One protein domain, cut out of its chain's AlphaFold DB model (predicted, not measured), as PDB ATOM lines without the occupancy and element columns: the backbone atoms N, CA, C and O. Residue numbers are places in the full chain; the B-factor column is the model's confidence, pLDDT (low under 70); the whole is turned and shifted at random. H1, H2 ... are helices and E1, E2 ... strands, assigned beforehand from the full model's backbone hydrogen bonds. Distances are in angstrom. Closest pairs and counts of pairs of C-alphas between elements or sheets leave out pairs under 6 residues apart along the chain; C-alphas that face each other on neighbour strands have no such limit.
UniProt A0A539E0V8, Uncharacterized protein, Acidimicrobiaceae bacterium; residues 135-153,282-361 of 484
ATOM      1  N   VAL A 135      26.695 -38.567 326.679       96.56
ATOM      2  CA  VAL A 135      26.429 -38.740 325.245       96.56
ATOM      3  C   VAL A 135      24.929 -38.841 325.020       96.56
ATOM      4  O   VAL A 135      24.188 -39.243 325.916       96.56
ATOM      5  N   ILE A 136      24.488 -38.495 323.817       95.69
ATOM      6  CA  ILE A 136      23.131 -38.780 323.349       95.69
ATOM      7  C   ILE A 136      23.159 -40.106 322.586       95.69
ATOM      8  O   ILE A 136      24.140 -40.418 321.908       95.69
ATOM      9  N   SER A 137      22.100 -40.909 322.701       90.25
ATOM     10  CA  SER A 137      21.965 -42.120 321.882       90.25
ATOM     11  C   SER A 137      21.951 -41.773 320.389       90.25
ATOM     12  O   SER A 137      21.261 -40.841 319.975       90.25
ATOM     13  N   ALA A 138      22.628 -42.581 319.569       91.94
ATOM     14  CA  ALA A 138      22.687 -42.400 318.116       91.94
ATOM     15  C   ALA A 138      21.311 -42.422 317.423       91.94
ATOM     16  O   ALA A 138      21.179 -41.902 316.320       91.94
ATOM     17  N   ASP A 139      20.283 -42.983 318.071       92.44
ATOM     18  CA  ASP A 139      18.902 -42.965 317.567       92.44
ATOM     19  C   ASP A 139      18.245 -41.572 317.642       92.44
ATOM     20  O   ASP A 139      17.260 -41.321 316.949       92.44
ATOM     21  N   VAL A 140      18.766 -40.679 318.491       95.19
ATOM     22  CA  VAL A 140      18.285 -39.297 318.663       95.19
ATOM     23  C   VAL A 140      19.228 -38.324 317.961       95.19
ATOM     24  O   VAL A 140      18.791 -37.464 317.200       95.19
ATOM     25  N   CYS A 141      20.530 -38.469 318.205       95.38
ATOM     26  CA  CYS A 141      21.555 -37.557 317.721       95.38
ATOM     27  C   CYS A 141      22.860 -38.332 317.528       95.38
ATOM     28  O   CYS A 141      23.325 -38.996 318.454       95.38
ATOM     29  N   GLU A 142      23.453 -38.272 316.336       94.81
ATOM     30  CA  GLU A 142      24.666 -39.021 316.005       94.81
ATOM     31  C   GLU A 142      25.868 -38.437 316.765       94.81
ATOM     32  O   GLU A 142      26.217 -37.279 316.524       94.81
ATOM     33  N   PRO A 143      26.525 -39.186 317.674       94.25
ATOM     34  CA  PRO A 143      27.666 -38.670 318.422       94.25
ATOM     35  C   PRO A 143      28.846 -38.387 317.493       94.25
ATOM     36  O   PRO A 143      29.295 -39.268 316.756       94.25
ATOM     37  N   VAL A 144      29.381 -37.172 317.565       92.12
ATOM     38  CA  VAL A 144      30.477 -36.705 316.710       92.12
ATOM     39  C   VAL A 144      31.804 -36.752 317.442       92.12
ATOM     40  O   VAL A 144      32.761 -37.306 316.911       92.12
ATOM     41  N   SER A 145      31.878 -36.193 318.647       92.06
ATOM     42  CA  SER A 145      33.127 -36.085 319.403       92.06
ATOM     43  C   SER A 145      32.867 -36.007 320.908       92.06
ATOM     44  O   SER A 145      31.735 -35.811 321.351       92.06
ATOM     45  N   ALA A 146      33.923 -36.177 321.704       92.88
ATOM     46  CA  ALA A 146      33.885 -35.969 323.146       92.88
ATOM     47  C   ALA A 146      35.151 -35.268 323.640       92.88
ATOM     48  O   ALA A 146      36.229 -35.399 323.060       92.88
ATOM     49  N   ARG A 147      35.042 -34.547 324.754       86.31
ATOM     50  CA  ARG A 147      36.156 -33.905 325.447       86.31
ATOM     51  C   ARG A 147      35.981 -34.018 326.952       86.31
ATOM     52  O   ARG A 147      34.905 -33.790 327.497       86.31
ATOM     53  N   GLU A 148      37.085 -34.301 327.624       79.44
ATOM     54  CA  GLU A 148      37.243 -33.931 329.026       79.44
ATOM     55  C   GLU A 148      37.791 -32.513 329.030       79.44
ATOM     56  O   GLU A 148      38.885 -32.280 328.508       79.44
ATOM     57  N   ALA A 149      37.036 -31.563 329.574       62.34
ATOM     58  CA  ALA A 149      37.659 -30.313 329.960       62.34
ATOM     59  C   ALA A 149      38.412 -30.602 331.263       62.34
ATOM     60  O   ALA A 149      37.829 -31.078 332.242       62.34
ATOM     61  N   PHE A 150      39.729 -30.402 331.243       48.78
ATOM     62  CA  PHE A 150      40.541 -30.537 332.442       48.78
ATOM     63  C   PHE A 150      40.093 -29.529 333.505       48.78
ATOM     64  O   PHE A 150      39.595 -28.448 333.200       48.78
ATOM     65  N   THR A 151      40.326 -29.928 334.753       48.31
ATOM     66  CA  THR A 151      40.125 -29.234 336.031       48.31
ATOM     67  C   THR A 151      40.979 -27.968 336.183       48.31
ATOM     68  O   THR A 151      41.522 -27.719 337.262       48.31
ATOM     69  N   GLU A 152      41.210 -27.206 335.111       42.03
ATOM     70  CA  GLU A 152      41.788 -25.876 335.277       42.03
ATOM     71  C   GLU A 152      40.855 -25.087 336.190       42.03
ATOM     72  O   GLU A 152      39.631 -25.217 336.088       42.03
ATOM     73  N   ALA A 153      41.439 -24.346 337.138       46.12
ATOM     74  CA  ALA A 153      40.675 -23.521 338.058       46.12
ATOM     75  C   ALA A 153      39.726 -22.678 337.213       46.12
ATOM     76  O   ALA A 153      40.178 -21.855 336.410       46.12
ATOM     77  N   GLY A 282      35.661 -29.005 340.601       87.06
ATOM     78  CA  GLY A 282      34.710 -29.626 339.701       87.06
ATOM     79  C   GLY A 282      35.373 -30.284 338.510       87.06
ATOM     80  O   GLY A 282      36.588 -30.220 338.324       87.06
ATOM     81  N   ALA A 283      34.553 -30.953 337.715       88.25
ATOM     82  CA  ALA A 283      34.950 -31.579 336.471       88.25
ATOM     83  C   ALA A 283      33.840 -31.413 335.434       88.25
ATOM     84  O   ALA A 283      32.653 -31.386 335.773       88.25
ATOM     85  N   VAL A 284      34.241 -31.329 334.165       90.12
ATOM     86  CA  VAL A 284      33.314 -31.252 333.038       90.12
ATOM     87  C   VAL A 284      33.663 -32.316 332.006       90.12
ATOM     88  O   VAL A 284      34.754 -32.326 331.431       90.12
ATOM     89  N   GLY A 285      32.703 -33.196 331.746       91.94
ATOM     90  CA  GLY A 285      32.673 -34.010 330.538       91.94
ATOM     91  C   GLY A 285      31.814 -33.311 329.498       91.94
ATOM     92  O   GLY A 285      30.769 -32.761 329.833       91.94
ATOM     93  N   SER A 286      32.224 -33.317 328.237       93.25
ATOM     94  CA  SER A 286      31.401 -32.781 327.155       93.25
ATOM     95  C   SER A 286      31.424 -33.681 325.934       93.25
ATOM     96  O   SER A 286      32.446 -34.291 325.632       93.25
ATOM     97  N   SER A 287      30.308 -33.766 325.228       94.75
ATOM     98  CA  SER A 287      30.241 -34.389 323.912       94.75
ATOM     99  C   SER A 287      29.477 -33.524 322.941       94.75
ATOM    100  O   SER A 287      28.781 -32.586 323.329       94.75
ATOM    101  N   GLU A 288      29.633 -33.849 321.670       93.06
ATOM    102  CA  GLU A 288      28.921 -33.222 320.575       93.06
ATOM    103  C   GLU A 288      28.190 -34.290 319.780       93.06
ATOM    104  O   GLU A 288      28.688 -35.408 319.612       93.06
ATOM    105  N   CYS A 289      27.028 -33.935 319.255       93.69
ATOM    106  CA  CYS A 289      26.261 -34.792 318.370       93.69
ATOM    107  C   CYS A 289      25.588 -33.966 317.267       93.69
ATOM    108  O   CYS A 289      25.461 -32.745 317.390       93.69
ATOM    109  N   VAL A 290      25.176 -34.623 316.184       91.19
ATOM    110  CA  VAL A 290      24.457 -34.001 315.063       91.19
ATOM    111  C   VAL A 290      23.135 -34.719 314.820       91.19
ATOM    112  O   VAL A 290      23.075 -35.948 314.753       91.19
ATOM    113  N   VAL A 291      22.056 -33.956 314.661       92.44
ATOM    114  CA  VAL A 291      20.739 -34.511 314.335       92.44
ATOM    115  C   VAL A 291      20.630 -34.715 312.826       92.44
ATOM    116  O   VAL A 291      20.589 -33.759 312.057       92.44
ATOM    117  N   ALA A 292      20.538 -35.970 312.383       90.12
ATOM    118  CA  ALA A 292      20.615 -36.331 310.964       90.12
ATOM    119  C   ALA A 292      19.546 -35.666 310.070       90.12
ATOM    120  O   ALA A 292      19.794 -35.422 308.891       90.12
ATOM    121  N   SER A 293      18.349 -35.378 310.597       88.69
ATOM    122  CA  SER A 293      17.260 -34.772 309.816       88.69
ATOM    123  C   SER A 293      17.455 -33.288 309.517       88.69
ATOM    124  O   SER A 293      16.910 -32.802 308.526       88.69
ATOM    125  N   THR A 294      18.187 -32.571 310.369       87.06
ATOM    126  CA  THR A 294      18.368 -31.112 310.278       87.06
ATOM    127  C   THR A 294      19.811 -30.718 309.988       87.06
ATOM    128  O   THR A 294      20.047 -29.647 309.438       87.06
ATOM    129  N   GLY A 295      20.771 -31.578 310.332       84.69
ATOM    130  CA  GLY A 295      22.196 -31.266 310.338       84.69
ATOM    131  C   GLY A 295      22.630 -30.413 311.532       84.69
ATOM    132  O   GLY A 295      23.801 -30.063 311.611       84.69
ATOM    133  N   TYR A 296      21.723 -30.083 312.460       86.31
ATOM    134  CA  TYR A 296      22.050 -29.238 313.608       86.31
ATOM    135  C   TYR A 296      22.966 -29.948 314.589       86.31
ATOM    136  O   TYR A 296      22.756 -31.121 314.922       86.31
ATOM    137  N   ARG A 297      23.965 -29.204 315.065       87.75
ATOM    138  CA  ARG A 297      24.907 -29.651 316.082       87.75
ATOM    139  C   ARG A 297      24.427 -29.255 317.474       87.75
ATOM    140  O   ARG A 297      23.896 -28.168 317.681       87.75
ATOM    141  N   TYR A 298      24.653 -30.150 318.429       90.62
ATOM    142  CA  TYR A 298      24.383 -29.930 319.846       90.62
ATOM    143  C   TYR A 298      25.595 -30.338 320.673       90.62
ATOM    144  O   TYR A 298      26.236 -31.348 320.369       90.62
ATOM    145  N   ARG A 299      25.882 -29.600 321.749       91.31
ATOM    146  CA  ARG A 299      26.843 -30.028 322.776       91.31
ATOM    147  C   ARG A 299      26.147 -30.279 324.076       91.31
ATOM    148  O   ARG A 299      25.296 -29.515 324.511       91.31
ATOM    149  N   ILE A 300      26.602 -31.337 324.711       94.88
ATOM    150  CA  ILE A 300      26.104 -31.802 325.976       94.88
ATOM    151  C   ILE A 300      27.265 -31.718 326.944       94.88
ATOM    152  O   ILE A 300      28.267 -32.409 326.771       94.88
ATOM    153  N   ALA A 301      27.151 -30.863 327.950       94.44
ATOM    154  CA  ALA A 301      28.095 -30.792 329.051       94.44
ATOM    155  C   ALA A 301      27.487 -31.447 330.292       94.44
ATOM    156  O   ALA A 301      26.361 -31.143 330.668       94.44
ATOM    157  N   ALA A 302      28.258 -32.313 330.935       94.94
ATOM    158  CA  ALA A 302      28.002 -32.858 332.254       94.94
ATOM    159  C   ALA A 302      28.984 -32.224 333.225       94.94
ATOM    160  O   ALA A 302      30.198 -32.388 333.090       94.94
ATOM    161  N   ILE A 303      28.448 -31.494 334.188       93.25
ATOM    162  CA  ILE A 303      29.195 -30.713 335.156       93.25
ATOM    163  C   ILE A 303      28.935 -31.327 336.530       93.25
ATOM    164  O   ILE A 303      27.788 -31.464 336.965       93.25
ATOM    165  N   ILE A 304      30.014 -31.707 337.205       92.25
ATOM    166  CA  ILE A 304      29.999 -32.209 338.579       92.25
ATOM    167  C   ILE A 304      30.962 -31.379 339.420       92.25
ATOM    168  O   ILE A 304      31.980 -30.915 338.913       92.25
ATOM    169  N   GLY A 305      30.671 -31.219 340.706       91.06
ATOM    170  CA  GLY A 305      31.547 -30.488 341.613       91.06
ATOM    171  C   GLY A 305      30.786 -29.674 342.639       91.06
ATOM    172  O   GLY A 305      29.610 -29.932 342.912       91.06
ATOM    173  N   ASP A 306      31.488 -28.693 343.185       91.38
ATOM    174  CA  ASP A 306      30.961 -27.762 344.166       91.38
ATOM    175  C   ASP A 306      29.881 -26.865 343.539       91.38
ATOM    176  O   ASP A 306      29.918 -26.595 342.332       91.38
ATOM    177  N   PRO A 307      28.902 -26.372 344.322       92.81
ATOM    178  CA  PRO A 307      27.812 -25.561 343.791       92.81
ATOM    179  C   PRO A 307      28.295 -24.381 342.949       92.81
ATOM    180  O   PRO A 307      27.779 -24.184 341.852       92.81
ATOM    181  N   VAL A 308      29.327 -23.646 343.382       90.88
ATOM    182  CA  VAL A 308      29.876 -22.530 342.591       90.88
ATOM    183  C   VAL A 308      30.289 -22.972 341.188       90.88
ATOM    184  O   VAL A 308      30.022 -22.257 340.223       90.88
ATOM    185  N   PHE A 309      30.881 -24.158 341.054       88.69
ATOM    186  CA  PHE A 309      31.279 -24.716 339.765       88.69
ATOM    187  C   PHE A 309      30.061 -25.033 338.883       88.69
ATOM    188  O   PHE A 309      30.072 -24.741 337.688       88.69
ATOM    189  N   LEU A 310      28.980 -25.563 339.472       92.25
ATOM    190  CA  LEU A 310      27.735 -25.864 338.754       92.25
ATOM    191  C   LEU A 310      27.057 -24.595 338.226       92.25
ATOM    192  O   LEU A 310      26.821 -24.479 337.026       92.25
ATOM    193  N   TYR A 311      26.781 -23.621 339.098       93.62
ATOM    194  CA  TYR A 311      26.165 -22.348 338.694       93.62
ATOM    195  C   TYR A 311      27.068 -21.580 337.734       93.62
ATOM    196  O   TYR A 311      26.598 -20.981 336.760       93.62
ATOM    197  N   GLY A 312      28.377 -21.651 337.973       88.56
ATOM    198  CA  GLY A 312      29.349 -21.035 337.101       88.56
ATOM    199  C   GLY A 312      29.368 -21.637 335.695       88.56
ATOM    200  O   GLY A 312      29.500 -20.920 334.705       88.56
ATOM    201  N   GLY A 313      29.114 -22.940 335.590       87.25
ATOM    202  CA  GLY A 313      28.942 -23.632 334.323       87.25
ATOM    203  C   GLY A 313      27.767 -23.140 333.470       87.25
ATOM    204  O   GLY A 313      27.766 -23.431 332.278       87.25
ATOM    205  N   VAL A 314      26.797 -22.404 334.032       89.81
ATOM    206  CA  VAL A 314      25.571 -21.956 333.334       89.81
ATOM    207  C   VAL A 314      25.550 -20.447 333.072       89.81
ATOM    208  O   VAL A 314      25.035 -19.997 332.045       89.81
ATOM    209  N   ILE A 315      26.067 -19.641 334.000       87.56
ATOM    210  CA  ILE A 315      25.847 -18.186 333.997       87.56
ATOM    211  C   ILE A 315      26.541 -17.439 332.848       87.56
ATOM    212  O   ILE A 315      25.994 -16.464 332.336       87.56
ATOM    213  N   ASP A 316      27.703 -17.917 332.400       73.56
ATOM    214  CA  ASP A 316      28.486 -17.276 331.330       73.56
ATOM    215  C   ASP A 316      28.197 -17.824 329.939       73.56
ATOM    216  O   ASP A 316      28.760 -17.348 328.954       73.56
ATOM    217  N   ARG A 317      27.288 -18.791 329.838       76.44
ATOM    218  CA  ARG A 317      26.871 -19.300 328.542       76.44
ATOM    219  C   ARG A 317      25.854 -18.363 327.906       76.44
ATOM    220  O   ARG A 317      24.982 -17.790 328.579       76.44
ATOM    221  N   LEU A 318      25.903 -18.302 326.576       74.81
ATOM    222  CA  LEU A 318      24.712 -18.018 325.780       74.81
ATOM    223  C   LEU A 318      23.565 -18.919 326.246       74.81
ATOM    224  O   LEU A 318      23.799 -19.934 326.895       74.81
ATOM    225  N   VAL A 319      22.318 -18.509 326.010       83.75
ATOM    226  CA  VAL A 319      21.175 -19.202 326.613       83.75
ATOM    227  C   VAL A 319      21.168 -20.663 326.182       83.75
ATOM    228  O   VAL A 319      20.921 -20.894 324.998       83.75
ATOM    229  N   PRO A 320      21.435 -21.625 327.098       88.19
ATOM    230  CA  PRO A 320      21.431 -23.023 326.723       88.19
ATOM    231  C   PRO A 320      20.044 -23.392 326.226       88.19
ATOM    232  O   PRO A 320      19.044 -22.847 326.707       88.19
ATOM    233  N   LEU A 321      19.989 -24.335 325.294       91.19
ATOM    234  CA  LEU A 321      18.727 -24.903 324.848       91.19
ATOM    235  C   LEU A 321      17.981 -25.512 326.037       91.19
ATOM    236  O   LEU A 321      16.786 -25.280 326.214       91.19
ATOM    237  N   GLU A 322      18.702 -26.285 326.847       94.25
ATOM    238  CA  GLU A 322      18.155 -26.942 328.021       94.25
ATOM    239  C   GLU A 322      19.217 -27.066 329.113       94.25
ATOM    240  O   GLU A 322      20.404 -27.271 328.852       94.25
ATOM    241  N   VAL A 323      18.775 -26.960 330.362       94.81
ATOM    242  CA  VAL A 323      19.582 -27.242 331.546       94.81
ATOM    243  C   VAL A 323      18.771 -28.195 332.420       94.81
ATOM    244  O   VAL A 323      17.559 -28.030 332.558       94.81
ATOM    245  N   GLY A 324      19.413 -29.191 333.025       95.88
ATOM    246  CA  GLY A 324      18.737 -30.145 333.901       95.88
ATOM    247  C   GLY A 324      19.688 -30.855 334.853       95.88
ATOM    248  O   GLY A 324      20.903 -30.785 334.707       95.88
ATOM    249  N   MET A 325      19.139 -31.555 335.847       94.69
ATOM    250  CA  MET A 325      19.921 -32.364 336.787       94.69
ATOM    251  C   MET A 325      19.681 -33.854 336.532       94.69
ATOM    252  O   MET A 325      18.535 -34.295 336.467       94.69
ATOM    253  N   SER A 326      20.750 -34.650 336.470       92.75
ATOM    254  CA  SER A 326      20.686 -36.113 336.361       92.75
ATOM    255  C   SER A 326      21.704 -36.763 337.296       92.75
ATOM    256  O   SER A 326      22.904 -36.546 337.170       92.75
ATOM    257  N   GLY A 327      21.241 -37.515 338.301       87.75
ATOM    258  CA  GLY A 327      22.133 -38.185 339.263       87.75
ATOM    259  C   GLY A 327      23.086 -37.242 340.016       87.75
ATOM    260  O   GLY A 327      24.224 -37.606 340.289       87.75
ATOM    261  N   GLY A 328      22.655 -36.008 340.305       88.50
ATOM    262  CA  GLY A 328      23.499 -34.977 340.930       88.50
ATOM    263  C   GLY A 328      24.492 -34.298 339.979       88.50
ATOM    264  O   GLY A 328      25.256 -33.444 340.410       88.50
ATOM    265  N   THR A 329      24.471 -34.648 338.693       94.38
ATOM    266  CA  THR A 329      25.212 -33.969 337.626       94.38
ATOM    267  C   THR A 329      24.336 -32.905 336.991       94.38
ATOM    268  O   THR A 329      23.187 -33.183 336.642       94.38
ATOM    269  N   LEU A 330      24.888 -31.713 336.804       95.62
ATOM    270  CA  LEU A 330      24.275 -30.679 335.990       95.62
ATOM    271  C   LEU A 330      24.541 -30.981 334.513       95.62
ATOM    272  O   LEU A 330      25.689 -31.066 334.084       95.62
ATOM    273  N   ILE A 331      23.474 -31.128 333.745       96.75
ATOM    274  CA  ILE A 331      23.503 -31.300 332.300       96.75
ATOM    275  C   ILE A 331      23.140 -29.970 331.652       96.75
ATOM    276  O   ILE A 331      22.120 -29.374 331.988       96.75
ATOM    277  N   VAL A 332      23.972 -29.524 330.717       94.81
ATOM    278  CA  VAL A 332      23.727 -28.343 329.888       94.81
ATOM    279  C   VAL A 332      23.753 -28.776 328.431       94.81
ATOM    280  O   VAL A 332      24.737 -29.378 327.998       94.81
ATOM    281  N   ILE A 333      22.687 -28.478 327.692       94.69
ATOM    282  CA  ILE A 333      22.592 -28.710 326.253       94.69
ATOM    283  C   ILE A 333      22.606 -27.360 325.549       94.69
ATOM    284  O   ILE A 333      21.714 -26.538 325.750       94.69
ATOM    285  N   ASP A 334      23.611 -27.155 324.707       90.94
ATOM    286  CA  ASP A 334      23.743 -25.985 323.844       90.94
ATOM    287  C   ASP A 334      23.405 -26.376 322.398       90.94
ATOM    288  O   ASP A 334      23.771 -27.464 321.944       90.94
ATOM    289  N   GLY A 335      22.702 -25.496 321.683       87.94
ATOM    290  CA  GLY A 335      22.317 -25.676 320.280       87.94
ATOM    291  C   GLY A 335      21.039 -24.915 319.923       87.94
ATOM    292  O   GLY A 335      20.505 -24.148 320.728       87.94
ATOM    293  N   LEU A 336      20.536 -25.109 318.703       86.19
ATOM    294  CA  LEU A 336      19.316 -24.444 318.239       86.19
ATOM    295  C   LEU A 336      18.037 -25.147 318.702       86.19
ATOM    296  O   LEU A 336      17.930 -26.373 318.675       86.19
ATOM    297  N   ALA A 337      17.024 -24.351 319.047       88.88
ATOM    298  CA  ALA A 337      15.694 -24.862 319.352       88.88
ATOM    299  C   ALA A 337      15.025 -25.443 318.094       88.88
ATOM    300  O   ALA A 337      14.713 -24.713 317.153       88.88
ATOM    301  N   ASP A 338      14.770 -26.750 318.111       91.81
ATOM    302  CA  ASP A 338      14.110 -27.502 317.043       91.81
ATOM    303  C   ASP A 338      13.293 -28.661 317.652       91.81
ATOM    304  O   ASP A 338      13.685 -29.192 318.691       91.81
ATOM    305  N   PRO A 339      12.167 -29.099 317.050       94.19
ATOM    306  CA  PRO A 339      11.398 -30.240 317.557       94.19
ATOM    307  C   PRO A 339      12.166 -31.570 317.636       94.19
ATOM    308  O   PRO A 339      11.698 -32.487 318.307       94.19
ATOM    309  N   SER A 340      13.286 -31.697 316.921       94.06
ATOM    310  CA  SER A 340      14.191 -32.853 316.946       94.06
ATOM    311  C   SER A 340      15.420 -32.660 317.837       94.06
ATOM    312  O   SER A 340      16.276 -33.543 317.884       94.06
ATOM    313  N   ALA A 341      15.518 -31.528 318.541       94.69
ATOM    314  CA  ALA A 341      16.625 -31.270 319.445       94.69
ATOM    315  C   ALA A 341      16.640 -32.283 320.609       94.69
ATOM    316  O   ALA A 341      15.572 -32.631 321.126       94.69
ATOM    317  N   PRO A 342      17.825 -32.757 321.033       95.81
ATOM    318  CA  PRO A 342      17.943 -33.654 322.173       95.81
ATOM    319  C   PRO A 342      17.571 -32.939 323.474       95.81
ATOM    320  O   PRO A 342      17.783 -31.735 323.619       95.81
ATOM    321  N   THR A 343      17.077 -33.709 324.438       96.75
ATOM    322  CA  THR A 343      16.709 -33.226 325.772       96.75
ATOM    323  C   THR A 343      17.637 -33.776 326.846       96.75
ATOM    324  O   THR A 343      18.382 -34.734 326.619       96.75
ATOM    325  N   VAL A 344      17.573 -33.233 328.067       96.06
ATOM    326  CA  VAL A 344      18.358 -33.765 329.200       96.06
ATOM    327  C   VAL A 344      18.023 -35.239 329.471       96.06
ATOM    328  O   VAL A 344      18.891 -36.002 329.894       96.06
ATOM    329  N   GLY A 345      16.785 -35.659 329.192       95.62
ATOM    330  CA  GLY A 345      16.344 -37.047 329.342       95.62
ATOM    331  C   GLY A 345      16.993 -38.031 328.363       95.62
ATOM    332  O   GLY A 345      17.014 -39.228 328.646       95.62
ATOM    333  N   ASP A 346      17.550 -37.540 327.254       96.38
ATOM    334  CA  ASP A 346      18.225 -38.355 326.238       96.38
ATOM    335  C   ASP A 346      19.713 -38.588 326.558       96.38
ATOM    336  O   ASP A 346      20.378 -39.395 325.901       96.38
ATOM    337  N   VAL A 347      20.242 -37.890 327.571       96.62
ATOM    338  CA  VAL A 347      21.649 -37.965 327.968       96.62
ATOM    339  C   VAL A 347      21.906 -39.204 328.815       96.62
ATOM    340  O   VAL A 347      21.303 -39.415 329.868       96.62
ATOM    341  N   ILE A 348      22.878 -39.997 328.380       95.44
ATOM    342  CA  ILE A 348      23.361 -41.185 329.081       95.44
ATOM    343  C   ILE A 348      24.844 -41.038 329.441       95.44
ATOM    344  O   ILE A 348      25.571 -40.247 328.839       95.44
ATOM    345  N   ASP A 349      25.305 -41.824 330.417       95.81
ATOM    346  CA  ASP A 349      26.735 -41.974 330.703       95.81
ATOM    347  C   ASP A 349      27.323 -43.038 329.767       95.81
ATOM    348  O   ASP A 349      27.002 -44.224 329.880       95.81
ATOM    349  N   ALA A 350      28.163 -42.617 328.822       95.75
ATOM    350  CA  ALA A 350      28.843 -43.528 327.911       95.75
ATOM    351  C   ALA A 350      29.738 -44.505 328.679       95.75
ATOM    352  O   ALA A 350      30.338 -44.159 329.700       95.75
ATOM    353  N   ASP A 351      29.916 -45.713 328.145       95.69
ATOM    354  CA  ASP A 351      30.972 -46.592 328.633       95.69
ATOM    355  C   ASP A 351      32.371 -46.023 328.283       95.69
ATOM    356  O   ASP A 351      32.516 -45.223 327.351       95.69
ATOM    357  N   PRO A 352      33.435 -46.426 329.007       95.00
ATOM    358  CA  PRO A 352      34.778 -45.890 328.784       95.00
ATOM    359  C   PRO A 352      35.330 -46.093 327.368       95.00
ATOM    360  O   PRO A 352      36.110 -45.261 326.911       95.00
ATOM    361  N   ALA A 353      34.974 -47.184 326.681       96.56
ATOM    362  CA  ALA A 353      35.495 -47.462 325.346       96.56
ATOM    363  C   ALA A 353      34.851 -46.534 324.311       96.56
ATOM    364  O   ALA A 353      35.572 -45.927 323.520       96.56
ATOM    365  N   THR A 354      33.528 -46.363 324.376       95.56
ATOM    366  CA  THR A 354      32.791 -45.397 323.547       95.56
ATOM    367  C   THR A 354      33.304 -43.974 323.773       95.56
ATOM    368  O   THR A 354      33.582 -43.249 322.822       95.56
ATOM    369  N   TRP A 355      33.517 -43.578 325.029       95.31
ATOM    370  CA  TRP A 355      34.039 -42.248 325.346       95.31
ATOM    371  C   TRP A 355      35.447 -42.003 324.791       95.31
ATOM    372  O   TRP A 355      35.711 -40.953 324.211       95.31
ATOM    373  N   LEU A 356      36.359 -42.970 324.941       95.19
ATOM    374  CA  LEU A 356      37.722 -42.870 324.405       95.19
ATOM    375  C   LEU A 356      37.741 -42.795 322.877       95.19
ATOM    376  O   LEU A 356      38.557 -42.068 322.312       95.19
ATOM    377  N   GLU A 357      36.849 -43.530 322.220       95.50
ATOM    378  CA  GLU A 357      36.683 -43.483 320.772       95.50
ATOM    379  C   GLU A 357      36.226 -42.087 320.325       95.50
ATOM    380  O   GLU A 357      36.916 -41.459 319.523       95.50
ATOM    381  N   LEU A 358      35.176 -41.534 320.936       94.44
ATOM    382  CA  LEU A 358      34.699 -40.181 320.637       94.44
ATOM    383  C   LEU A 358      35.744 -39.099 320.928       94.44
ATOM    384  O   LEU A 358      35.856 -38.132 320.179       94.44
ATOM    385  N   ARG A 359      36.550 -39.269 321.980       92.44
ATOM    386  CA  ARG A 359      37.656 -38.357 322.310       92.44
ATOM    387  C   ARG A 359      38.788 -38.355 321.292       92.44
ATOM    388  O   ARG A 359      39.560 -37.401 321.253       92.44
ATOM    389  N   SER A 360      38.927 -39.425 320.516       90.38
ATOM    390  CA  SER A 360      39.936 -39.506 319.459       90.38
ATOM    391  C   SER A 360      39.513 -38.783 318.181       90.38
ATOM    392  O   SER A 360      40.350 -38.546 317.309       90.38
ATOM    393  N   ARG A 361      38.230 -38.420 318.072       88.25
ATOM    394  CA  ARG A 361      37.684 -37.692 316.931       88.25
ATOM    395  C   ARG A 361      37.915 -36.184 317.108       88.25
ATOM    396  O   ARG A 361      37.797 -35.675 318.225       88.25
TER     397      ARG A 361
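What this domain is: This is residues 135 to 153 and 282 to 361 of the 484 residues of an uncharacterized protein of Acidimicrobiaceae bacterium (UniProt A0A539E0V8). A twisted sheet of five strands forms the middle layer, with helix H1 along one face and helix H2 on the opposite face, standing up from edge strand E1. Short strand E6 crosses that second face on its way to H2, after a long loop, residues 335 to 346. The printed part has 99 residues, with six named strands and two named helices in the order E1, E2, E3, H1, E4, E5, E6, H2. The sheet runs E1, E2, E3, E5, E4, all antiparallel, and the class is mixed, helices and strands. The whole is compact, with a radius of gyration of the C-alphas of 12.9 A and spans of 37 by 30 by 21 A.

How they stand to each other: Inner strands E2, residues 282 to 290, and E3, residues 297 to 305, form a hairpin, with N 285 and O 302 3.0 A apart, within hydrogen-bond range. On the other side of E2 is edge strand E1, residues 142 to 149, with N 147 and O 286 at 2.8 A. The other neighbour of E3 is E5, residues 329 to 334, antiparallel to it, with N 301 and O 332 at 2.8 A, within hydrogen-bond range. E5 forms a hairpin with edge strand E4, residues 322 to 326, with N 331 and O 324 at 2.8 A. H1, residues 307 to 315, is on the sheet over E3 and E5 at a height of 8.6 A, along the strands, at 3 degrees to E3 on the local plane; the closest C-alphas of H1 and E3 are those of Leu 310 and Ile 303, 6.2 A apart. E3, H1 and E4 make a split strand-helix-strand unit, two strands running the same way with E5 between them in the sheet, and its crossover is right-handed. On the opposite face H2, residues 352 to 360, is over E1 at a height of 7.0 A and rises 62 degrees; their closest C-alphas, Arg 359 and Ala 146, are 4.5 A apart. E6, residues 347 to 349, pairs with no named strand, but residues 135 to 136 pair antiparallel with its residues 347 to 348. Every O i to N i+4 pair is within hydrogen-bond range in H2, and 4 of 5 in H1.

Where its parts are: E1 spans 21.0 A from C-alpha 142 at (24.666, -39.021, 316.005). E2 spans 27.0 A, E3 26.4 A and E5 16.0 A. H2 ends at C-alpha 360, at (39.936, -39.506, 319.459).

The domain as a whole: The C-alphas farthest apart, those of Ala 153 and Ser 293, are 38.4 A apart. Residues 154 to 281 are not printed, and C-alphas 153 and 282 are 8.7 A apart across this cut. The link from E5 to E6 is long, 12 residues. Mean pLDDT of the printed part is 89.5, with residues 149 to 153 under 70.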